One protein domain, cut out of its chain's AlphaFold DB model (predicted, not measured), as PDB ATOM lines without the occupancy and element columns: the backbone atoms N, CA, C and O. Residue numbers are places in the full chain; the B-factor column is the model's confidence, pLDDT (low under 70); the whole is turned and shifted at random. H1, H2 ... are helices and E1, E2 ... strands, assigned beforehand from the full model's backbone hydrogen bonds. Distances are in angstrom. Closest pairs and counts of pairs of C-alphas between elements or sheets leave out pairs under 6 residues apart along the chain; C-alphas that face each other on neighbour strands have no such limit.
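AT A GLANCE: This is residues 6 to 142 of the 243 residues of an uncharacterized protein of Thermoprotei archaeon (UniProt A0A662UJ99). Two small three-stranded sheets follow one another along an elongated body, with three short helices, H1, H2 and H3, gathered at the second sheet, away from the first, and a long last helix, H4, leading off as an arm whose residues 136 to 142 stick out free. The first sheet, E1, E5 and E4, makes one end of the body, and the second, E3, E2 and E6, lies between it and the helices. The printed part has 137 residues, with six named strands followed by four named helices along the chain; both sheets are antiparallel, in the orders E1 - E5 - E4 and E3 - E2 - E6. The class is mixed, helices and strands. By its radius of gyration of the C-alphas, 16.3 A, the whole is compact, yet its C-alphas span 57 by 35 by 25 A.

IN THESE COORDINATES: E1, residues 6 to 10, begins at C-alpha 6, at (54.075, -5.826, -20.405), and is 13.8 A long from first to last C-alpha. E2, residues 20 to 26, covers 20.3 A, and E3, residues 29 to 32, covers 10.0 A. E4, residues 42 to 50, is the longest strand by residues and covers 22.3 A; it bends by 66 degrees at residue 45. E5, residues 57 to 64, covers 21.1 A, and E6, residues 69 to 74, covers 16.9 A. H1, residues 82 to 90, measures 12.1 A and begins at C-alpha 82, at (38.754, -13.402, -2.226). H2, residues 99 to 106, measures 10.7 A, and H3, residues 110 to 120, measures 15.5 A. H4, residues 122 to 142, measures 30.3 A and ends at C-alpha 142, at (27.119, -42.464, 3.106).

HOW THE PARTS SIT: In the twisted sheet E1 E5 E4, E5 is the inner strand; N 7 and O 62 are 2.9 A apart, within hydrogen-bond range across E1 and E5. E4 and E5 form a hairpin, with N 48 and O 59 at 2.9 A. In the other sheet E2 is the inner strand; N 23 and O 71 are 2.8 A apart across E2 and E6. E2 and E3 form a hairpin, with N 31 and O 24 at 2.8 A. Between the sheets, the closest C-alphas of E1 and E2 are those of Trp 9 and Leu 22, 7.9 A apart. H1 and H3 are on one face of the sheet E3 E2 E6, two layers, one of helices and one of strands. H1 lies over E6 at a height over the sheet of 6.7 A and runs only just slantwise to the strands, at 57 degrees to E6 on the local plane; their closest C-alphas are those of Ala 89 and Gly 73, 5.1 A apart. The closest C-alphas of H3 and E3 are those of Ala 112 and Arg 29, 6.2 A apart. H2 only grazes this sheet, with residue 106. H2 touches H3, about perpendicular at 83 degrees, closest at the C-alphas of Ala 103 and Ile 110, 5.2 A. H2 touches H1 at a steep tilt of 41 degrees, the same way, closest at the C-alphas of Ala 105 and Val 90, 6.7 A. H3 and H4 form a helical hairpin at a steep tilt of 39 degrees, opposite ways; H4 touches H3 with residues 124 to 125 alone, closest at the C-alphas of Ala 125 and Arg 118, 5.4 A. H4 only just touches H2, with 3 pairs of C-alphas within 8 A, the closest those of Leu 128 and Trp 99, 6.2 A. H1 and H3 are apart. In H1, H2, H3 and H4 every O i to N i+4 pair is within hydrogen-bond range.

THE WHOLE: The C-alphas farthest apart, those of Lys 51 and Glu 142, are 57.8 A apart. The printed part has no cut and no long link; the link from H3 to H4, one residue, is tight. The mean pLDDT of the printed part is 92.5, and residues 139 to 142, in H4, are under 70.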
ATOM      1  N   GLY A   6      54.413  -7.002 -21.210       90.56
ATOM      2  CA  GLY A   6      54.075  -5.826 -20.405       90.56
ATOM      3  C   GLY A   6      52.711  -5.976 -19.722       90.56
ATOM      4  O   GLY A   6      51.760  -6.463 -20.335       90.56
ATOM      5  N   LEU A   7      52.613  -5.553 -18.461       94.75
ATOM      6  CA  LEU A   7      51.367  -5.484 -17.697       94.75
ATOM      7  C   LEU A   7      51.260  -4.129 -16.996       94.75
ATOM      8  O   LEU A   7      52.186  -3.709 -16.303       94.75
ATOM      9  N   GLU A   8      50.106  -3.482 -17.133       95.44
ATOM     10  CA  GLU A   8      49.741  -2.315 -16.334       95.44
ATOM     11  C   GLU A   8      48.690  -2.712 -15.298       95.44
ATOM     12  O   GLU A   8      47.695  -3.368 -15.615       95.44
ATOM     13  N   TRP A   9      48.912  -2.326 -14.047       96.25
ATOM     14  CA  TRP A   9      47.992  -2.594 -12.947       96.25
ATOM     15  C   TRP A   9      47.956  -1.410 -11.982       96.25
ATOM     16  O   TRP A   9      48.868  -0.594 -11.946       96.25
ATOM     17  N   SER A  10      46.888  -1.286 -11.206       94.00
ATOM     18  CA  SER A  10      46.757  -0.252 -10.181       94.00
ATOM     19  C   SER A  10      46.127  -0.861  -8.942       94.00
ATOM     20  O   SER A  10      45.263  -1.712  -9.095       94.00
ATOM     21  N   ASP A  11      46.507  -0.413  -7.751       93.25
ATOM     22  CA  ASP A  11      45.966  -0.885  -6.464       93.25
ATOM     23  C   ASP A  11      44.698  -0.127  -6.021       93.25
ATOM     24  O   ASP A  11      44.235  -0.267  -4.892       93.25
ATOM     25  N   GLY A  12      44.121   0.683  -6.915       91.94
ATOM     26  CA  GLY A  12      42.987   1.542  -6.597       91.94
ATOM     27  C   GLY A  12      41.801   0.776  -6.010       91.94
ATOM     28  O   GLY A  12      41.290  -0.173  -6.615       91.94
ATOM     29  N   ILE A  13      41.344   1.245  -4.848       90.12
ATOM     30  CA  ILE A  13      40.207   0.690  -4.111       90.12
ATOM     31  C   ILE A  13      38.932   0.717  -4.963       90.12
ATOM     32  O   ILE A  13      38.596   1.717  -5.600       90.12
ATOM     33  N   GLY A  14      38.191  -0.389  -4.929       84.81
ATOM     34  CA  GLY A  14      36.869  -0.502  -5.526       84.81
ATOM     35  C   GLY A  14      35.766   0.093  -4.647       84.81
ATOM     36  O   GLY A  14      35.947   0.430  -3.471       84.81
ATOM     37  N   ASN A  15      34.561   0.199  -5.211       82.06
ATOM     38  CA  ASN A  15      33.380   0.604  -4.451       82.06
ATOM     39  C   ASN A  15      33.208  -0.242  -3.170       82.06
ATOM     40  O   ASN A  15      33.628  -1.392  -3.122       82.06
ATOM     41  N   ARG A  16      32.605   0.335  -2.118       85.06
ATOM     42  CA  ARG A  16      32.453  -0.298  -0.785       85.06
ATOM     43  C   ARG A  16      33.769  -0.708  -0.097       85.06
ATOM     44  O   ARG A  16      33.744  -1.565   0.774       85.06
ATOM     45  N   ARG A  17      34.890  -0.042  -0.417       86.31
ATOM     46  CA  ARG A  17      36.233  -0.366   0.115       86.31
ATOM     47  C   ARG A  17      36.722  -1.765  -0.284       86.31
ATOM     48  O   ARG A  17      37.524  -2.333   0.440       86.31
ATOM     49  N   ARG A  18      36.249  -2.315  -1.406       90.94
ATOM     50  CA  ARG A  18      36.741  -3.610  -1.888       90.94
ATOM     51  C   ARG A  18      38.181  -3.473  -2.337       90.94
ATOM     52  O   ARG A  18      38.473  -2.671  -3.230       90.94
ATOM     53  N   GLU A  19      39.052  -4.234  -1.696       90.75
ATOM     54  CA  GLU A  19      40.470  -4.195  -2.003       90.75
ATOM     55  C   GLU A  19      40.723  -4.827  -3.366       90.75
ATOM     56  O   GLU A  19      40.066  -5.790  -3.780       90.75
ATOM     57  N   ARG A  20      41.646  -4.218  -4.106       94.75
ATOM     58  CA  ARG A  20      42.081  -4.724  -5.395       94.75
ATOM     59  C   ARG A  20      43.319  -5.568  -5.176       94.75
ATOM     60  O   ARG A  20      44.230  -5.157  -4.473       94.75
ATOM     61  N   TRP A  21      43.370  -6.711  -5.834       96.56
ATOM     62  CA  TRP A  21      44.493  -7.626  -5.741       96.56
ATOM     63  C   TRP A  21      45.006  -7.979  -7.136       96.56
ATOM     64  O   TRP A  21      44.293  -7.902  -8.146       96.56
ATOM     65  N   LEU A  22      46.275  -8.367  -7.182       97.88
ATOM     66  CA  LEU A  22      46.920  -8.944  -8.351       97.88
ATOM     67  C   LEU A  22      47.682 -10.185  -7.914       97.88
ATOM     68  O   LEU A  22      48.491 -10.150  -6.990       97.88
ATOM     69  N   VAL A  23      47.423 -11.272  -8.626       97.81
ATOM     70  CA  VAL A  23      48.081 -12.552  -8.436       97.81
ATOM     71  C   VAL A  23      48.900 -12.873  -9.675       97.81
ATOM     72  O   VAL A  23      48.393 -12.813 -10.798       97.81
ATOM     73  N   LEU A  24      50.166 -13.220  -9.466       98.00
ATOM     74  CA  LEU A  24      51.099 -13.651 -10.501       98.00
ATOM     75  C   LEU A  24      51.442 -15.122 -10.274       98.00
ATOM     76  O   LEU A  24      51.887 -15.493  -9.193       98.00
ATOM     77  N   ILE A  25      51.228 -15.963 -11.279       97.75
ATOM     78  CA  ILE A  25      51.369 -17.416 -11.155       97.75
ATOM     79  C   ILE A  25      52.492 -17.899 -12.062       97.75
ATOM     80  O   ILE A  25      52.462 -17.624 -13.265       97.75
ATOM     81  N   LYS A  26      53.452 -18.636 -11.492       95.31
ATOM     82  CA  LYS A  26      54.594 -19.222 -12.200       95.31
ATOM     83  C   LYS A  26      54.939 -20.588 -11.610       95.31
ATOM     84  O   LYS A  26      55.087 -20.683 -10.400       95.31
ATOM     85  N   ASP A  27      55.092 -21.610 -12.452       92.56
ATOM     86  CA  ASP A  27      55.555 -22.950 -12.047       92.56
ATOM     87  C   ASP A  27      54.822 -23.495 -10.802       92.56
ATOM     88  O   ASP A  27      55.443 -23.893  -9.822       92.56
ATOM     89  N   ASP A  28      53.487 -23.442 -10.831       93.12
ATOM     90  CA  ASP A  28      52.578 -23.840  -9.740       93.12
ATOM     91  C   ASP A  28      52.594 -22.956  -8.478       93.12
ATOM     92  O   ASP A  28      51.810 -23.161  -7.561       93.12
ATOM     93  N   ARG A  29      53.421 -21.908  -8.433       95.44
ATOM     94  CA  ARG A  29      53.473 -20.965  -7.309       95.44
ATOM     95  C   ARG A  29      52.637 -19.729  -7.566       95.44
ATOM     96  O   ARG A  29      52.658 -19.146  -8.652       95.44
ATOM     97  N   VAL A  30      51.932 -19.308  -6.525       97.69
ATOM     98  CA  VAL A  30      51.026 -18.164  -6.545       97.69
ATOM     99  C   VAL A  30      51.655 -17.021  -5.751       97.69
ATOM    100  O   VAL A  30      51.881 -17.133  -4.550       97.69
ATOM    101  N   HIS A  31      51.941 -15.910  -6.425       97.69
ATOM    102  CA  HIS A  31      52.569 -14.733  -5.835       97.69
ATOM    103  C   HIS A  31      51.558 -13.593  -5.720       97.69
ATOM    104  O   HIS A  31      51.011 -13.140  -6.730       97.69
ATOM    105  N   HIS A  32      51.334 -13.104  -4.500       97.38
ATOM    106  CA  HIS A  32      50.590 -11.867  -4.284       97.38
ATOM    107  C   HIS A  32      51.471 -10.674  -4.651       97.38
ATOM    108  O   HIS A  32      52.606 -10.570  -4.184       97.38
ATOM    109  N   PHE A  33      50.974  -9.776  -5.496       97.00
ATOM    110  CA  PHE A  33      51.716  -8.576  -5.855       97.00
ATOM    111  C   PHE A  33      51.382  -7.423  -4.905       97.00
ATOM    112  O   PHE A  33      50.260  -6.925  -4.903       97.00
ATOM    113  N   CYS A  34      52.387  -6.966  -4.155       94.31
ATOM    114  CA  CYS A  34      52.267  -5.884  -3.169       94.31
ATOM    115  C   CYS A  34      52.888  -4.552  -3.637       94.31
ATOM    116  O   CYS A  34      53.188  -3.693  -2.813       94.31
ATOM    117  N   GLY A  35      53.127  -4.374  -4.942       94.69
ATOM    118  CA  GLY A  35      53.726  -3.146  -5.484       94.69
ATOM    119  C   GLY A  35      55.244  -3.188  -5.693       94.69
ATOM    120  O   GLY A  35      55.820  -2.196  -6.137       94.69
ATOM    121  N   GLU A  36      55.896  -4.321  -5.426       95.88
ATOM    122  CA  GLU A  36      57.350  -4.485  -5.533       95.88
ATOM    123  C   GLU A  36      57.744  -5.561  -6.554       95.88
ATOM    124  O   GLU A  36      56.966  -6.454  -6.892       95.88
ATOM    125  N   THR A  37      58.978  -5.480  -7.056       96.56
ATOM    126  CA  THR A  37      59.561  -6.492  -7.951       96.56
ATOM    127  C   THR A  37      59.622  -7.851  -7.254       96.56
ATOM    128  O   THR A  37      60.142  -7.963  -6.148       96.56
ATOM    129  N   ILE A  38      59.160  -8.899  -7.940       96.75
ATOM    130  CA  ILE A  38      59.191 -10.285  -7.463       96.75
ATOM    131  C   ILE A  38      60.262 -11.037  -8.266       96.75
ATOM    132  O   ILE A  38      60.050 -11.294  -9.460       96.75
ATOM    133  N   PRO A  39      61.417 -11.388  -7.658       95.62
ATOM    134  CA  PRO A  39      62.524 -12.035  -8.355       95.62
ATOM    135  C   PRO A  39      62.082 -13.257  -9.166       95.62
ATOM    136  O   PRO A  39      61.418 -14.158  -8.662       95.62
ATOM    137  N   GLY A  40      62.443 -13.275 -10.451       93.62
ATOM    138  CA  GLY A  40      62.107 -14.366 -11.369       93.62
ATOM    139  C   GLY A  40      60.651 -14.408 -11.854       93.62
ATOM    140  O   GLY A  40      60.345 -15.265 -12.685       93.62
ATOM    141  N   VAL A  41      59.775 -13.507 -11.395       96.69
ATOM    142  CA  VAL A  41      58.343 -13.474 -11.750       96.69
ATOM    143  C   VAL A  41      57.967 -12.165 -12.440       96.69
ATOM    144  O   VAL A  41      57.447 -12.187 -13.553       96.69
ATOM    145  N   ALA A  42      58.238 -11.018 -11.820       96.69
ATOM    146  CA  ALA A  42      57.884  -9.722 -12.386       96.69
ATOM    147  C   ALA A  42      58.835  -8.623 -11.930       96.69
ATOM    148  O   ALA A  42      59.223  -8.575 -10.767       96.69
ATOM    149  N   VAL A  43      59.157  -7.710 -12.843       97.06
ATOM    150  CA  VAL A  43      59.958  -6.513 -12.569       97.06
ATOM    151  C   VAL A  43      59.085  -5.282 -12.756       97.06
ATOM    152  O   VAL A  43      58.495  -5.095 -13.822       97.06
ATOM    153  N   VAL A  44      59.015  -4.428 -11.735       96.44
ATOM    154  CA  VAL A  44      58.367  -3.117 -11.835       96.44
ATOM    155  C   VAL A  44      59.293  -2.184 -12.615       96.44
ATOM    156  O   VAL A  44      60.396  -1.880 -12.172       96.44
ATOM    157  N   VAL A  45      58.850  -1.739 -13.791       96.62
ATOM    158  CA  VAL A  45      59.611  -0.835 -14.677       96.62
ATOM    159  C   VAL A  45      59.162   0.619 -14.563       96.62
ATOM    160  O   VAL A  45      59.830   1.523 -15.056       96.62
ATOM    161  N   GLY A  46      58.022   0.866 -13.921       92.44
ATOM    162  CA  GLY A  46      57.550   2.210 -13.633       92.44
ATOM    163  C   GLY A  46      56.462   2.215 -12.572       92.44
ATOM    164  O   GLY A  46      55.661   1.284 -12.484       92.44
ATOM    165  N   HIS A  47      56.428   3.297 -11.806       94.19
ATOM    166  CA  HIS A  47      55.455   3.555 -10.753       94.19
ATOM    167  C   HIS A  47      54.923   4.981 -10.907       94.19
ATOM    168  O   HIS A  47      55.665   5.897 -11.260       94.19
ATOM    169  N   GLY A  48      53.624   5.147 -10.701       94.56
ATOM    170  CA  GLY A  48      52.949   6.434 -10.663       94.56
ATOM    171  C   GLY A  48      51.926   6.453  -9.538       94.56
ATOM    172  O   GLY A  48      51.470   5.405  -9.089       94.56
ATOM    173  N   TYR A  49      51.549   7.645  -9.095       95.81
ATOM    174  CA  TYR A  49      50.584   7.824  -8.019       95.81
ATOM    175  C   TYR A  49      49.550   8.878  -8.402       95.81
ATOM    176  O   TYR A  49      49.897   9.985  -8.816       95.81
ATOM    177  N   THR A  50      48.281   8.535  -8.216       95.25
ATOM    178  CA  THR A  50      47.149   9.436  -8.399       95.25
ATOM    179  C   THR A  50      46.560   9.759  -7.033       95.25
ATOM    180  O   THR A  50      45.995   8.891  -6.367       95.25
ATOM    181  N   LYS A  51      46.668  11.022  -6.608       94.38
ATOM    182  CA  LYS A  51      46.100  11.494  -5.339       94.38
ATOM    183  C   LYS A  51      44.611  11.797  -5.508       94.38
ATOM    184  O   LYS A  51      44.253  12.701  -6.253       94.38
ATOM    185  N   ASN A  52      43.749  11.086  -4.782       92.44
ATOM    186  CA  ASN A  52      42.295  11.284  -4.809       92.44
ATOM    187  C   ASN A  52      41.629  10.946  -3.456       92.44
ATOM    188  O   ASN A  52      40.621  10.243  -3.370       92.44
ATOM    189  N   GLY A  53      42.241  11.392  -2.355       91.75
ATOM    190  CA  GLY A  53      41.762  11.104  -0.999       91.75
ATOM    191  C   GLY A  53      41.667   9.597  -0.740       91.75
ATOM    192  O   GLY A  53      42.632   8.870  -0.968       91.75
ATOM    193  N   LYS A  54      40.490   9.124  -0.314       86.88
ATOM    194  CA  LYS A  54      40.194   7.693  -0.108       86.88
ATOM    195  C   LYS A  54      40.372   6.841  -1.377       86.88
ATOM    196  O   LYS A  54      40.590   5.643  -1.268       86.88
ATOM    197  N   TRP A  55      40.270   7.453  -2.555       89.88
ATOM    198  CA  TRP A  55      40.383   6.800  -3.862       89.88
ATOM    199  C   TRP A  55      41.764   6.976  -4.495       89.88
ATOM    200  O   TRP A  55      41.912   6.798  -5.702       89.88
ATOM    201  N   SER A  56      42.757   7.405  -3.711       91.56
ATOM    202  CA  SER A  56      44.128   7.478  -4.210       91.56
ATOM    203  C   SER A  56      44.609   6.088  -4.617       91.56
ATOM    204  O   SER A  56      44.236   5.102  -3.985       91.56
ATOM    205  N   ALA A  57      45.430   6.025  -5.659       95.00
ATOM    206  CA  ALA A  57      45.895   4.766  -6.216       95.00
ATOM    207  C   ALA A  57      47.325   4.893  -6.737       95.00
ATOM    208  O   ALA A  57      47.703   5.905  -7.332       95.00
ATOM    209  N   ASN A  58      48.104   3.841  -6.547       95.62
ATOM    210  CA  ASN A  58      49.336   3.591  -7.260       95.62
ATOM    211  C   ASN A  58      49.031   2.905  -8.596       95.62
ATOM    212  O   ASN A  58      48.084   2.127  -8.737       95.62
ATOM    213  N   HIS A  59      49.862   3.197  -9.586       95.69
ATOM    214  CA  HIS A  59      49.844   2.606 -10.913       95.69
ATOM    215  C   HIS A  59      51.218   2.005 -11.178       95.69
ATOM    216  O   HIS A  59      52.239   2.677 -11.040       95.69
ATOM    217  N   TYR A  60      51.241   0.746 -11.578       97.00
ATOM    218  CA  TYR A  60      52.438  -0.039 -11.804       97.00
ATOM    219  C   TYR A  60      52.487  -0.459 -13.264       97.00
ATOM    220  O   TYR A  60      51.525  -1.011 -13.799       97.00
ATOM    221  N   ARG A  61      53.634  -0.222 -13.894       96.50
ATOM    222  CA  ARG A  61      53.992  -0.812 -15.184       96.50
ATOM    223  C   ARG A  61      55.043  -1.870 -14.917       96.50
ATOM    224  O   ARG A  61      56.068  -1.580 -14.299       96.50
ATOM    225  N   MET A  62      54.785  -3.092 -15.358       96.56
ATOM    226  CA  MET A  62      55.607  -4.256 -15.048       96.56
ATOM    227  C   MET A  62      55.955  -5.029 -16.310       96.56
ATOM    228  O   MET A  62      55.179  -5.072 -17.264       96.56
ATOM    229  N   LYS A  63      57.107  -5.693 -16.275       97.12
ATOM    230  CA  LYS A  63      57.454  -6.766 -17.202       97.12
ATOM    231  C   LYS A  63      57.325  -8.100 -16.487       97.12
ATOM    232  O   LYS A  63      57.901  -8.282 -15.415       97.12
ATOM    233  N   LEU A  64      56.570  -9.017 -17.079       96.75
ATOM    234  CA  LEU A  64      56.392 -10.368 -16.561       96.75
ATOM    235  C   LEU A  64      57.423 -11.308 -17.183       96.75
ATOM    236  O   LEU A  64      57.686 -11.241 -18.386       96.75
ATOM    237  N   ALA A  65      57.980 -12.200 -16.365       95.44
ATOM    238  CA  ALA A  65      58.819 -13.280 -16.857       95.44
ATOM    239  C   ALA A  65      58.005 -14.219 -17.774       95.44
ATOM    240  O   ALA A  65      56.783 -14.343 -17.617       95.44
ATOM    241  N   PRO A  66      58.654 -14.915 -18.723       94.00
ATOM    242  CA  PRO A  66      57.980 -15.897 -19.562       94.00
ATOM    243  C   PRO A  66      57.222 -16.948 -18.744       94.00
ATOM    244  O   PRO A  66      57.712 -17.420 -17.718       94.00
ATOM    245  N   GLY A  67      56.025 -17.313 -19.208       91.88
ATOM    246  CA  GLY A  67      55.168 -18.307 -18.553       91.88
ATOM    247  C   GLY A  67      54.360 -17.785 -17.359       91.88
ATOM    248  O   GLY A  67      53.497 -18.505 -16.861       91.88
ATOM    249  N   VAL A  68      54.572 -16.536 -16.927       96.50
ATOM    250  CA  VAL A  68      53.799 -15.945 -15.828       96.50
ATOM    251  C   VAL A  68      52.382 -15.611 -16.285       96.50
ATOM    252  O   VAL A  68      52.171 -14.876 -17.254       96.50
ATOM    253  N   ARG A  69      51.393 -16.110 -15.542       96.00
ATOM    254  CA  ARG A  69      49.986 -15.730 -15.707       96.00
ATOM    255  C   ARG A  69      49.608 -14.691 -14.666       96.00
ATOM    256  O   ARG A  69      49.866 -14.881 -13.485       96.00
ATOM    257  N   ALA A  70      48.962 -13.620 -15.106       96.88
ATOM    258  CA  ALA A  70      48.459 -12.577 -14.227       96.88
ATOM    259  C   ALA A  70      46.935 -12.663 -14.122       96.88
ATOM    260  O   ALA A  70      46.245 -12.709 -15.142       96.88
ATOM    261  N   ILE A  71      46.425 -12.653 -12.894       97.56
ATOM    262  CA  ILE A  71      44.998 -12.564 -12.588       97.56
ATOM    263  C   ILE A  71      44.819 -11.353 -11.682       97.56
ATOM    264  O   ILE A  71      45.365 -11.306 -10.584       97.56
ATOM    265  N   ALA A  72      44.064 -10.366 -12.150       97.19
ATOM    266  CA  ALA A  72      43.735  -9.177 -11.378       97.19
ATOM    267  C   ALA A  72      42.245  -9.175 -11.058       97.19
ATOM    268  O   ALA A  72      41.422  -9.487 -11.920       97.19
ATOM    269  N   GLY A  73      41.899  -8.762  -9.847       95.69
ATOM    270  CA  GLY A  73      40.513  -8.710  -9.418       95.69
ATOM    271  C   GLY A  73      40.310  -7.802  -8.222       95.69
ATOM    272  O   GLY A  73      41.215  -7.093  -7.786       95.69
ATOM    273  N   TYR A  74      39.084  -7.819  -7.724       95.69
ATOM    274  CA  TYR A  74      38.689  -7.168  -6.485       95.69
ATOM    275  C   TYR A  74      38.174  -8.228  -5.534       95.69
ATOM    276  O   TYR A  74      37.730  -9.286  -5.979       95.69
ATOM    277  N   GLU A  75      38.192  -7.949  -4.241       93.44
ATOM    278  CA  GLU A  75      37.350  -8.671  -3.294       93.44
ATOM    279  C   GLU A  75      35.890  -8.740  -3.769       93.44
ATOM    280  O   GLU A  75      35.375  -7.830  -4.432       93.44
ATOM    281  N   GLY A  76      35.219  -9.830  -3.398       91.19
ATOM    282  CA  GLY A  76      33.817 -10.087  -3.696       91.19
ATOM    283  C   GLY A  76      32.917  -8.903  -3.364       91.19
ATOM    284  O   GLY A  76      33.046  -8.283  -2.309       91.19
ATOM    285  N   TRP A  77      31.981  -8.578  -4.252       86.56
ATOM    286  CA  TRP A  77      31.101  -7.434  -4.048       86.56
ATOM    287  C   TRP A  77      30.177  -7.651  -2.850       86.56
ATOM    288  O   TRP A  77      30.081  -6.777  -1.978       86.56
ATOM    289  N   GLU A  78      29.560  -8.829  -2.793       84.88
ATOM    290  CA  GLU A  78      28.579  -9.181  -1.771       84.88
ATOM    291  C   GLU A  78      29.271  -9.497  -0.450       84.88
ATOM    292  O   GLU A  78      28.921  -8.951   0.594       84.88
ATOM    293  N   THR A  79      30.319 -10.318  -0.497       86.44
ATOM    294  CA  THR A  79      30.884 -10.898   0.727       86.44
ATOM    295  C   THR A  79      32.231 -10.327   1.138       86.44
ATOM    296  O   THR A  79      32.679 -10.576   2.250       86.44
ATOM    297  N   GLY A  80      32.883  -9.546   0.274       89.44
ATOM    298  CA  GLY A  80      34.263  -9.103   0.497       89.44
ATOM    299  C   GLY A  80      35.287 -10.231   0.412       89.44
ATOM    300  O   GLY A  80      36.442 -10.013   0.738       89.44
ATOM    301  N   ARG A  81      34.884 -11.436  -0.008       93.19
ATOM    302  CA  ARG A  81      35.760 -12.611  -0.018       93.19
ATOM    303  C   ARG A  81      36.630 -12.657  -1.262       93.19
ATOM    304  O   ARG A  81      36.189 -12.280  -2.356       93.19
ATOM    305  N   PHE A  82      37.835 -13.192  -1.114       95.94
ATOM    306  CA  PHE A  82      38.754 -13.402  -2.226       95.94
ATOM    307  C   PHE A  82      38.159 -14.375  -3.244       95.94
ATOM    308  O   PHE A  82      38.169 -14.075  -4.434       95.94
ATOM    309  N   VAL A  83      37.565 -15.487  -2.800       95.31
ATOM    310  CA  VAL A  83      37.022 -16.523  -3.703       95.31
ATOM    311  C   VAL A  83      35.885 -16.026  -4.608       95.31
ATOM    312  O   VAL A  83      35.817 -16.392  -5.781       95.31
ATOM    313  N   GLU A  84      35.023 -15.129  -4.117       94.62
ATOM    314  CA  GLU A  84      33.969 -14.498  -4.929       94.62
ATOM    315  C   GLU A  84      34.583 -13.556  -5.977       94.62
ATOM    316  O   GLU A  84      34.198 -13.559  -7.150       94.62
ATOM    317  N   GLY A  85      35.582 -12.780  -5.553       95.94
ATOM    318  CA  GLY A  85      36.381 -11.930  -6.421       95.94
ATOM    319  C   GLY A  85      37.101 -12.705  -7.520       95.94
ATOM    320  O   GLY A  85      37.049 -12.330  -8.693       95.94
ATOM    321  N   LEU A  86      37.746 -13.809  -7.140       97.31
ATOM    322  CA  LEU A  86      38.488 -14.703  -8.020       97.31
ATOM    323  C   LEU A  86      37.563 -15.288  -9.081       97.31
ATOM    324  O   LEU A  86      37.864 -15.178 -10.268       97.31
ATOM    325  N   ARG A  87      36.404 -15.821  -8.667       96.56
ATOM    326  CA  ARG A  87      35.376 -16.336  -9.579       96.56
ATOM    327  C   ARG A  87      35.049 -15.318 -10.666       96.56
ATOM    328  O   ARG A  87      35.059 -15.652 -11.848       96.56
ATOM    329  N   LYS A  88      34.785 -14.068 -10.274       95.44
ATOM    330  CA  LYS A  88      34.468 -12.987 -11.214       95.44
ATOM    331  C   LYS A  88      35.654 -12.642 -12.119       95.44
ATOM    332  O   LYS A  88      35.455 -12.457 -13.314       95.44
ATOM    333  N   ALA A  89      36.863 -12.565 -11.565       96.44
ATOM    334  CA  ALA A  89      38.075 -12.195 -12.297       96.44
ATOM    335  C   ALA A  89      38.436 -13.198 -13.402       96.44
ATOM    336  O   ALA A  89      38.874 -12.792 -14.476       96.44
ATOM    337  N   VAL A  90      38.233 -14.495 -13.155       96.56
ATOM    338  CA  VAL A  90      38.539 -15.558 -14.126       96.56
ATOM    339  C   VAL A  90      37.321 -16.045 -14.916       96.56
ATOM    340  O   VAL A  90      37.459 -16.927 -15.759       96.56
ATOM    341  N   GLY A  91      36.129 -15.493 -14.659       95.31
ATOM    342  CA  GLY A  91      34.883 -15.945 -15.285       95.31
ATOM    343  C   GLY A  91      34.533 -17.396 -14.937       95.31
ATOM    344  O   GLY A  91      34.045 -18.131 -15.792       95.31
ATOM    345  N   PHE A  92      34.822 -17.829 -13.706       93.38
ATOM    346  CA  PHE A  92      34.617 -19.214 -13.291       93.38
ATOM    347  C   PHE A  92      33.109 -19.532 -13.224       93.38
ATOM    348  O   PHE A  92      32.349 -18.788 -12.586       93.38
ATOM    349  N   PRO A  93      32.644 -20.602 -13.900       86.12
ATOM    350  CA  PRO A  93      31.224 -20.788 -14.206       86.12
ATOM    351  C   PRO A  93      30.377 -21.038 -12.954       86.12
ATOM    352  O   PRO A  93      29.256 -20.539 -12.831       86.12
ATOM    353  N   ARG A  94      30.942 -21.753 -11.984       88.88
ATOM    354  CA  ARG A  94      30.292 -22.138 -10.730       88.88
ATOM    355  C   ARG A  94      30.817 -21.319  -9.542       88.88
ATOM    356  O   ARG A  94      31.846 -20.654  -9.673       88.88
ATOM    357  N   PRO A  95      30.098 -21.287  -8.410       88.62
ATOM    358  CA  PRO A  95      30.650 -20.800  -7.148       88.62
ATOM    359  C   PRO A  95      31.981 -21.486  -6.802       88.62
ATOM    360  O   PRO A  95      32.198 -22.631  -7.185       88.62
ATOM    361  N   ILE A  96      32.872 -20.763  -6.119       91.38
ATOM    362  CA  ILE A  96      34.137 -21.305  -5.604       91.38
ATOM    363  C   ILE A  96      33.922 -21.586  -4.119       91.38
ATOM    364  O   ILE A  96      34.025 -20.679  -3.284       91.38
ATOM    365  N   ASP A  97      33.567 -22.829  -3.811       88.69
ATOM    366  CA  ASP A  97      33.177 -23.243  -2.461       88.69
ATOM    367  C   ASP A  97      34.037 -24.365  -1.887       88.69
ATOM    368  O   ASP A  97      34.020 -24.555  -0.675       88.69
ATOM    369  N   ARG A  98      34.846 -25.023  -2.721       91.38
ATOM    370  CA  ARG A  98      35.790 -26.073  -2.324       91.38
ATOM    371  C   ARG A  98      37.231 -25.729  -2.677       91.38
ATOM    372  O   ARG A  98      37.493 -24.873  -3.529       91.38
ATOM    373  N   TRP A  99      38.184 -26.438  -2.071       94.50
ATOM    374  CA  TRP A  99      39.606 -26.255  -2.386       94.50
ATOM    375  C   TRP A  99      39.927 -26.617  -3.839       94.50
ATOM    376  O   TRP A  99      40.739 -25.938  -4.474       94.50
ATOM    377  N   ILE A 100      39.244 -27.622  -4.394       92.12
ATOM    378  CA  ILE A 100      39.377 -27.998  -5.806       92.12
ATOM    379  C   ILE A 100      38.948 -26.864  -6.749       92.12
ATOM    380  O   ILE A 100      39.636 -26.595  -7.731       92.12
ATOM    381  N   ASP A 101      37.891 -26.119  -6.413       93.38
ATOM    382  CA  ASP A 101      37.414 -25.002  -7.237       93.38
ATOM    383  C   ASP A 101      38.430 -23.852  -7.259       93.38
ATOM    384  O   ASP A 101      38.654 -23.225  -8.295       93.38
ATOM    385  N   VAL A 102      39.073 -23.574  -6.116       95.69
ATOM    386  CA  VAL A 102      40.133 -22.557  -6.018       95.69
ATOM    387  C   VAL A 102      41.331 -22.961  -6.874       95.69
ATOM    388  O   VAL A 102      41.848 -22.142  -7.637       95.69
ATOM    389  N   ALA A 103      41.758 -24.221  -6.762       95.12
ATOM    390  CA  ALA A 103      42.871 -24.776  -7.522       95.12
ATOM    391  C   ALA A 103      42.603 -24.723  -9.035       95.12
ATOM    392  O   ALA A 103      43.448 -24.245  -9.794       95.12
ATOM    393  N   GLU A 104      41.398 -25.098  -9.476       94.31
ATOM    394  CA  GLU A 104      40.963 -24.993 -10.873       94.31
ATOM    395  C   GLU A 104      40.920 -23.540 -11.365       94.31
ATOM    396  O   GLU A 104      41.428 -23.234 -12.449       94.31
ATOM    397  N   ALA A 105      40.350 -22.628 -10.572       95.88
ATOM    398  CA  ALA A 105      40.234 -21.217 -10.930       95.88
ATOM    399  C   ALA A 105      41.609 -20.543 -11.060       95.88
ATOM    400  O   ALA A 105      41.849 -19.779 -12.000       95.88
ATOM    401  N   LEU A 106      42.537 -20.856 -10.152       96.56
ATOM    402  CA  LEU A 106      43.920 -20.387 -10.223       96.56
ATOM    403  C   LEU A 106      44.746 -21.165 -11.254       96.56
ATOM    404  O   LEU A 106      45.732 -20.623 -11.751       96.56
ATOM    405  N   ARG A 107      44.329 -22.376 -11.644       96.31
ATOM    406  CA  ARG A 107      45.090 -23.361 -12.434       96.31
ATOM    407  C   ARG A 107      46.442 -23.690 -11.796       96.31
ATOM    408  O   ARG A 107      47.487 -23.485 -12.416       96.31
ATOM    409  N   VAL A 108      46.385 -24.129 -10.545       95.81
ATOM    410  CA  VAL A 108      47.513 -24.621  -9.736       95.81
ATOM    411  C   VAL A 108      47.083 -25.883  -8.992       95.81
ATOM    412  O   VAL A 108      45.907 -26.248  -9.019       95.81
ATOM    413  N   THR A 109      48.009 -26.557  -8.325       95.56
ATOM    414  CA  THR A 109      47.693 -27.690  -7.455       95.56
ATOM    415  C   THR A 109      46.939 -27.242  -6.197       95.56
ATOM    416  O   THR A 109      47.040 -26.097  -5.750       95.56
ATOM    417  N   ILE A 110      46.179 -28.162  -5.592       94.06
ATOM    418  CA  ILE A 110      45.452 -27.897  -4.340       94.06
ATOM    419  C   ILE A 110      46.401 -27.439  -3.215       94.06
ATOM    420  O   ILE A 110      46.090 -26.424  -2.592       94.06
ATOM    421  N   PRO A 111      47.563 -28.083  -2.970       95.62
ATOM    422  CA  PRO A 111      48.494 -27.618  -1.942       95.62
ATOM    423  C   PRO A 111      48.988 -26.186  -2.175       95.62
ATOM    424  O   PRO A 111      49.005 -25.393  -1.236       95.62
ATOM    425  N   ALA A 112      49.315 -25.818  -3.418       92.75
ATOM    426  CA  ALA A 112      49.745 -24.459  -3.745       92.75
ATOM    427  C   ALA A 112      48.623 -23.424  -3.545       92.75
ATOM    428  O   ALA A 112      48.857 -22.330  -3.022       92.75
ATOM    429  N   ALA A 113      47.385 -23.770  -3.919       96.00
ATOM    430  CA  ALA A 113      46.217 -22.936  -3.649       96.00
ATOM    431  C   ALA A 113      45.985 -22.758  -2.138       96.00
ATOM    432  O   ALA A 113      45.761 -21.635  -1.680       96.00
ATOM    433  N   GLN A 114      46.080 -23.839  -1.360       96.50
ATOM    434  CA  GLN A 114      45.941 -23.812   0.096       96.50
ATOM    435  C   GLN A 114      47.008 -22.945   0.762       96.50
ATOM    436  O   GLN A 114      46.665 -22.100   1.587       96.50
ATOM    437  N   GLU A 115      48.280 -23.126   0.397       97.69
ATOM    438  CA  GLU A 115      49.399 -22.330   0.914       97.69
ATOM    439  C   GLU A 115      49.144 -20.834   0.695       97.69
ATOM    440  O   GLU A 115      49.172 -20.037   1.637       97.69
ATOM    441  N   TYR A 116      48.801 -20.460  -0.538       97.62
ATOM    442  CA  TYR A 116      48.548 -19.073  -0.899       97.62
ATOM    443  C   TYR A 116      47.354 -18.464  -0.154       97.62
ATOM    444  O   TYR A 116      47.475 -17.375   0.420       97.62
ATOM    445  N   VAL A 117      46.201 -19.141  -0.158       97.62
ATOM    446  CA  VAL A 117      44.976 -18.619   0.465       97.62
ATOM    447  C   VAL A 117      45.127 -18.557   1.983       97.62
ATOM    448  O   VAL A 117      44.691 -17.578   2.579       97.62
ATOM    449  N   ARG A 118      45.799 -19.519   2.625       98.06
ATOM    450  CA  ARG A 118      46.070 -19.460   4.073       98.06
ATOM    451  C   ARG A 118      46.962 -18.277   4.447       98.06
ATOM    452  O   ARG A 118      46.710 -17.644   5.470       98.06
ATOM    453  N   ALA A 119      47.958 -17.960   3.621       97.44
ATOM    454  CA  ALA A 119      48.877 -16.855   3.877       97.44
ATOM    455  C   ALA A 119      48.222 -15.467   3.730       97.44
ATOM    456  O   ALA A 119      48.532 -14.568   4.506       97.44
ATOM    457  N   HIS A 120      47.318 -15.289   2.761       96.00
ATOM    458  CA  HIS A 120      46.783 -13.962   2.408       96.00
ATOM    459  C   HIS A 120      45.321 -13.753   2.823       96.00
ATOM    460  O   HIS A 120      44.907 -12.627   3.076       96.00
ATOM    461  N   TRP A 121      44.538 -14.828   2.924       95.81
ATOM    462  CA  TRP A 121      43.092 -14.797   3.160       95.81
ATOM    463  C   TRP A 121      42.668 -15.870   4.182       95.81
ATOM    464  O   TRP A 121      41.870 -16.758   3.870       95.81
ATOM    465  N   PRO A 122      43.165 -15.813   5.435       96.19
ATOM    466  CA  PRO A 122      42.950 -16.872   6.426       96.19
ATOM    467  C   PRO A 122      41.471 -17.097   6.777       96.19
ATOM    468  O   PRO A 122      41.089 -18.200   7.162       96.19
ATOM    469  N   GLY A 123      40.622 -16.072   6.643       93.81
ATOM    470  CA  GLY A 123      39.172 -16.209   6.814       93.81
ATOM    471  C   GLY A 123      38.524 -17.076   5.730       93.81
ATOM    472  O   GLY A 123      37.715 -17.948   6.049       93.81
ATOM    473  N   ASP A 124      38.924 -16.886   4.470       94.00
ATOM    474  CA  ASP A 124      38.462 -17.714   3.351       94.00
ATOM    475  C   ASP A 124      38.981 -19.148   3.495       94.00
ATOM    476  O   ASP A 124      38.206 -20.085   3.312       94.00
ATOM    477  N   ALA A 125      40.246 -19.322   3.902       96.88
ATOM    478  CA  ALA A 125      40.836 -20.640   4.143       96.88
ATOM    479  C   ALA A 125      40.052 -21.446   5.189       96.88
ATOM    480  O   ALA A 125      39.624 -22.555   4.896       96.88
ATOM    481  N   LYS A 126      39.772 -20.858   6.363       96.00
ATOM    482  CA  LYS A 126      38.992 -21.519   7.427       96.00
ATOM    483  C   LYS A 126      37.622 -21.990   6.951       96.00
ATOM    484  O   LYS A 126      37.140 -23.032   7.379       96.00
ATOM    485  N   ARG A 127      36.971 -21.205   6.090       93.75
ATOM    486  CA  ARG A 127      35.672 -21.579   5.529       93.75
ATOM    487  C   ARG A 127      35.799 -22.768   4.581       93.75
ATOM    488  O   ARG A 127      34.965 -23.657   4.645       93.75
ATOM    489  N   LEU A 128      36.795 -22.755   3.696       93.25
ATOM    490  CA  LEU A 128      37.036 -23.847   2.751       93.25
ATOM    491  C   LEU A 128      37.411 -25.140   3.485       93.25
ATOM    492  O   LEU A 128      36.872 -26.188   3.155       93.25
ATOM    493  N   ASP A 129      38.258 -25.048   4.516       94.69
ATOM    494  CA  ASP A 129      38.608 -26.178   5.384       94.69
ATOM    495  C   ASP A 129      37.346 -26.774   6.035       94.69
ATOM    496  O   ASP A 129      37.098 -27.969   5.909       94.69
ATOM    497  N   ARG A 130      36.480 -25.928   6.608       92.12
ATOM    498  CA  ARG A 130      35.195 -26.362   7.174       92.12
ATOM    499  C   ARG A 130      34.292 -27.059   6.148       92.12
ATOM    500  O   ARG A 130      33.637 -28.032   6.494       92.12
ATOM    501  N   VAL A 131      34.225 -26.556   4.913       87.12
ATOM    502  CA  VAL A 131      33.404 -27.178   3.860       87.12
ATOM    503  C   VAL A 131      33.930 -28.568   3.503       87.12
ATOM    504  O   VAL A 131      33.127 -29.482   3.371       87.12
ATOM    505  N   GLU A 132      35.246 -28.755   3.363       89.62
ATOM    506  CA  GLU A 132      35.788 -30.097   3.104       89.62
ATOM    507  C   GLU A 132      35.566 -31.042   4.292       89.62
ATOM    508  O   GLU A 132      35.201 -32.190   4.077       89.62
ATOM    509  N   GLU A 133      35.738 -30.573   5.534       89.94
ATOM    510  CA  GLU A 133      35.453 -31.371   6.738       89.94
ATOM    511  C   GLU A 133      33.986 -31.820   6.793       89.94
ATOM    512  O   GLU A 133      33.705 -32.995   7.021       89.94
ATOM    513  N   GLU A 134      33.047 -30.902   6.544       84.50
ATOM    514  CA  GLU A 134      31.614 -31.213   6.511       84.50
ATOM    515  C   GLU A 134      31.265 -32.186   5.368       84.50
ATOM    516  O   GLU A 134      30.426 -33.062   5.561       84.50
ATOM    517  N   LEU A 135      31.913 -32.076   4.202       75.31
ATOM    518  CA  LEU A 135      31.702 -33.000   3.081       75.31
ATOM    519  C   LEU A 135      32.273 -34.395   3.356       75.31
ATOM    520  O   LEU A 135      31.579 -35.373   3.100       75.31
ATOM    521  N   MET A 136      33.478 -34.496   3.925       78.56
ATOM    522  CA  MET A 136      34.056 -35.786   4.328       78.56
ATOM    523  C   MET A 136      33.177 -36.487   5.369       78.56
ATOM    524  O   MET A 136      32.943 -37.683   5.261       78.56
ATOM    525  N   ALA A 137      32.615 -35.748   6.331       75.62
ATOM    526  CA  ALA A 137      31.697 -36.324   7.316       75.62
ATOM    527  C   ALA A 137      30.401 -36.871   6.682       75.62
ATOM    528  O   ALA A 137      29.838 -37.856   7.166       75.62
ATOM    529  N   ILE A 138      29.912 -36.241   5.607       71.62
ATOM    530  CA  ILE A 138      28.762 -36.745   4.841       71.62
ATOM    531  C   ILE A 138      29.151 -38.019   4.088       71.62
ATOM    532  O   ILE A 138      28.436 -39.007   4.204       71.62
ATOM    533  N   GLU A 139      30.285 -38.022   3.383       65.81
ATOM    534  CA  GLU A 139      30.781 -39.194   2.648       65.81
ATOM    535  C   GLU A 139      31.026 -40.386   3.587       65.81
ATOM    536  O   GLU A 139      30.566 -41.483   3.299       65.81
ATOM    537  N   GLU A 140      31.618 -40.180   4.767       65.19
ATOM    538  CA  GLU A 140      31.756 -41.228   5.791       65.19
ATOM    539  C   GLU A 140      30.393 -41.751   6.280       65.19
ATOM    540  O   GLU A 140      30.246 -42.930   6.596       65.19
ATOM    541  N   THR A 141      29.369 -40.897   6.338       60.88
ATOM    542  CA  THR A 141      28.006 -41.324   6.695       60.88
ATOM    543  C   THR A 141      27.349 -42.115   5.557       60.88
ATOM    544  O   THR A 141      26.599 -43.049   5.828       60.88
ATOM    545  N   GLU A 142      27.636 -41.777   4.298       57.34
ATOM    546  CA  GLU A 142      27.119 -42.464   3.106       57.34
ATOM    547  C   GLU A 142      27.869 -43.766   2.786       57.34
ATOM    548  O   GLU A 142      27.250 -44.716   2.327       57.34
TER     549      GLU A 142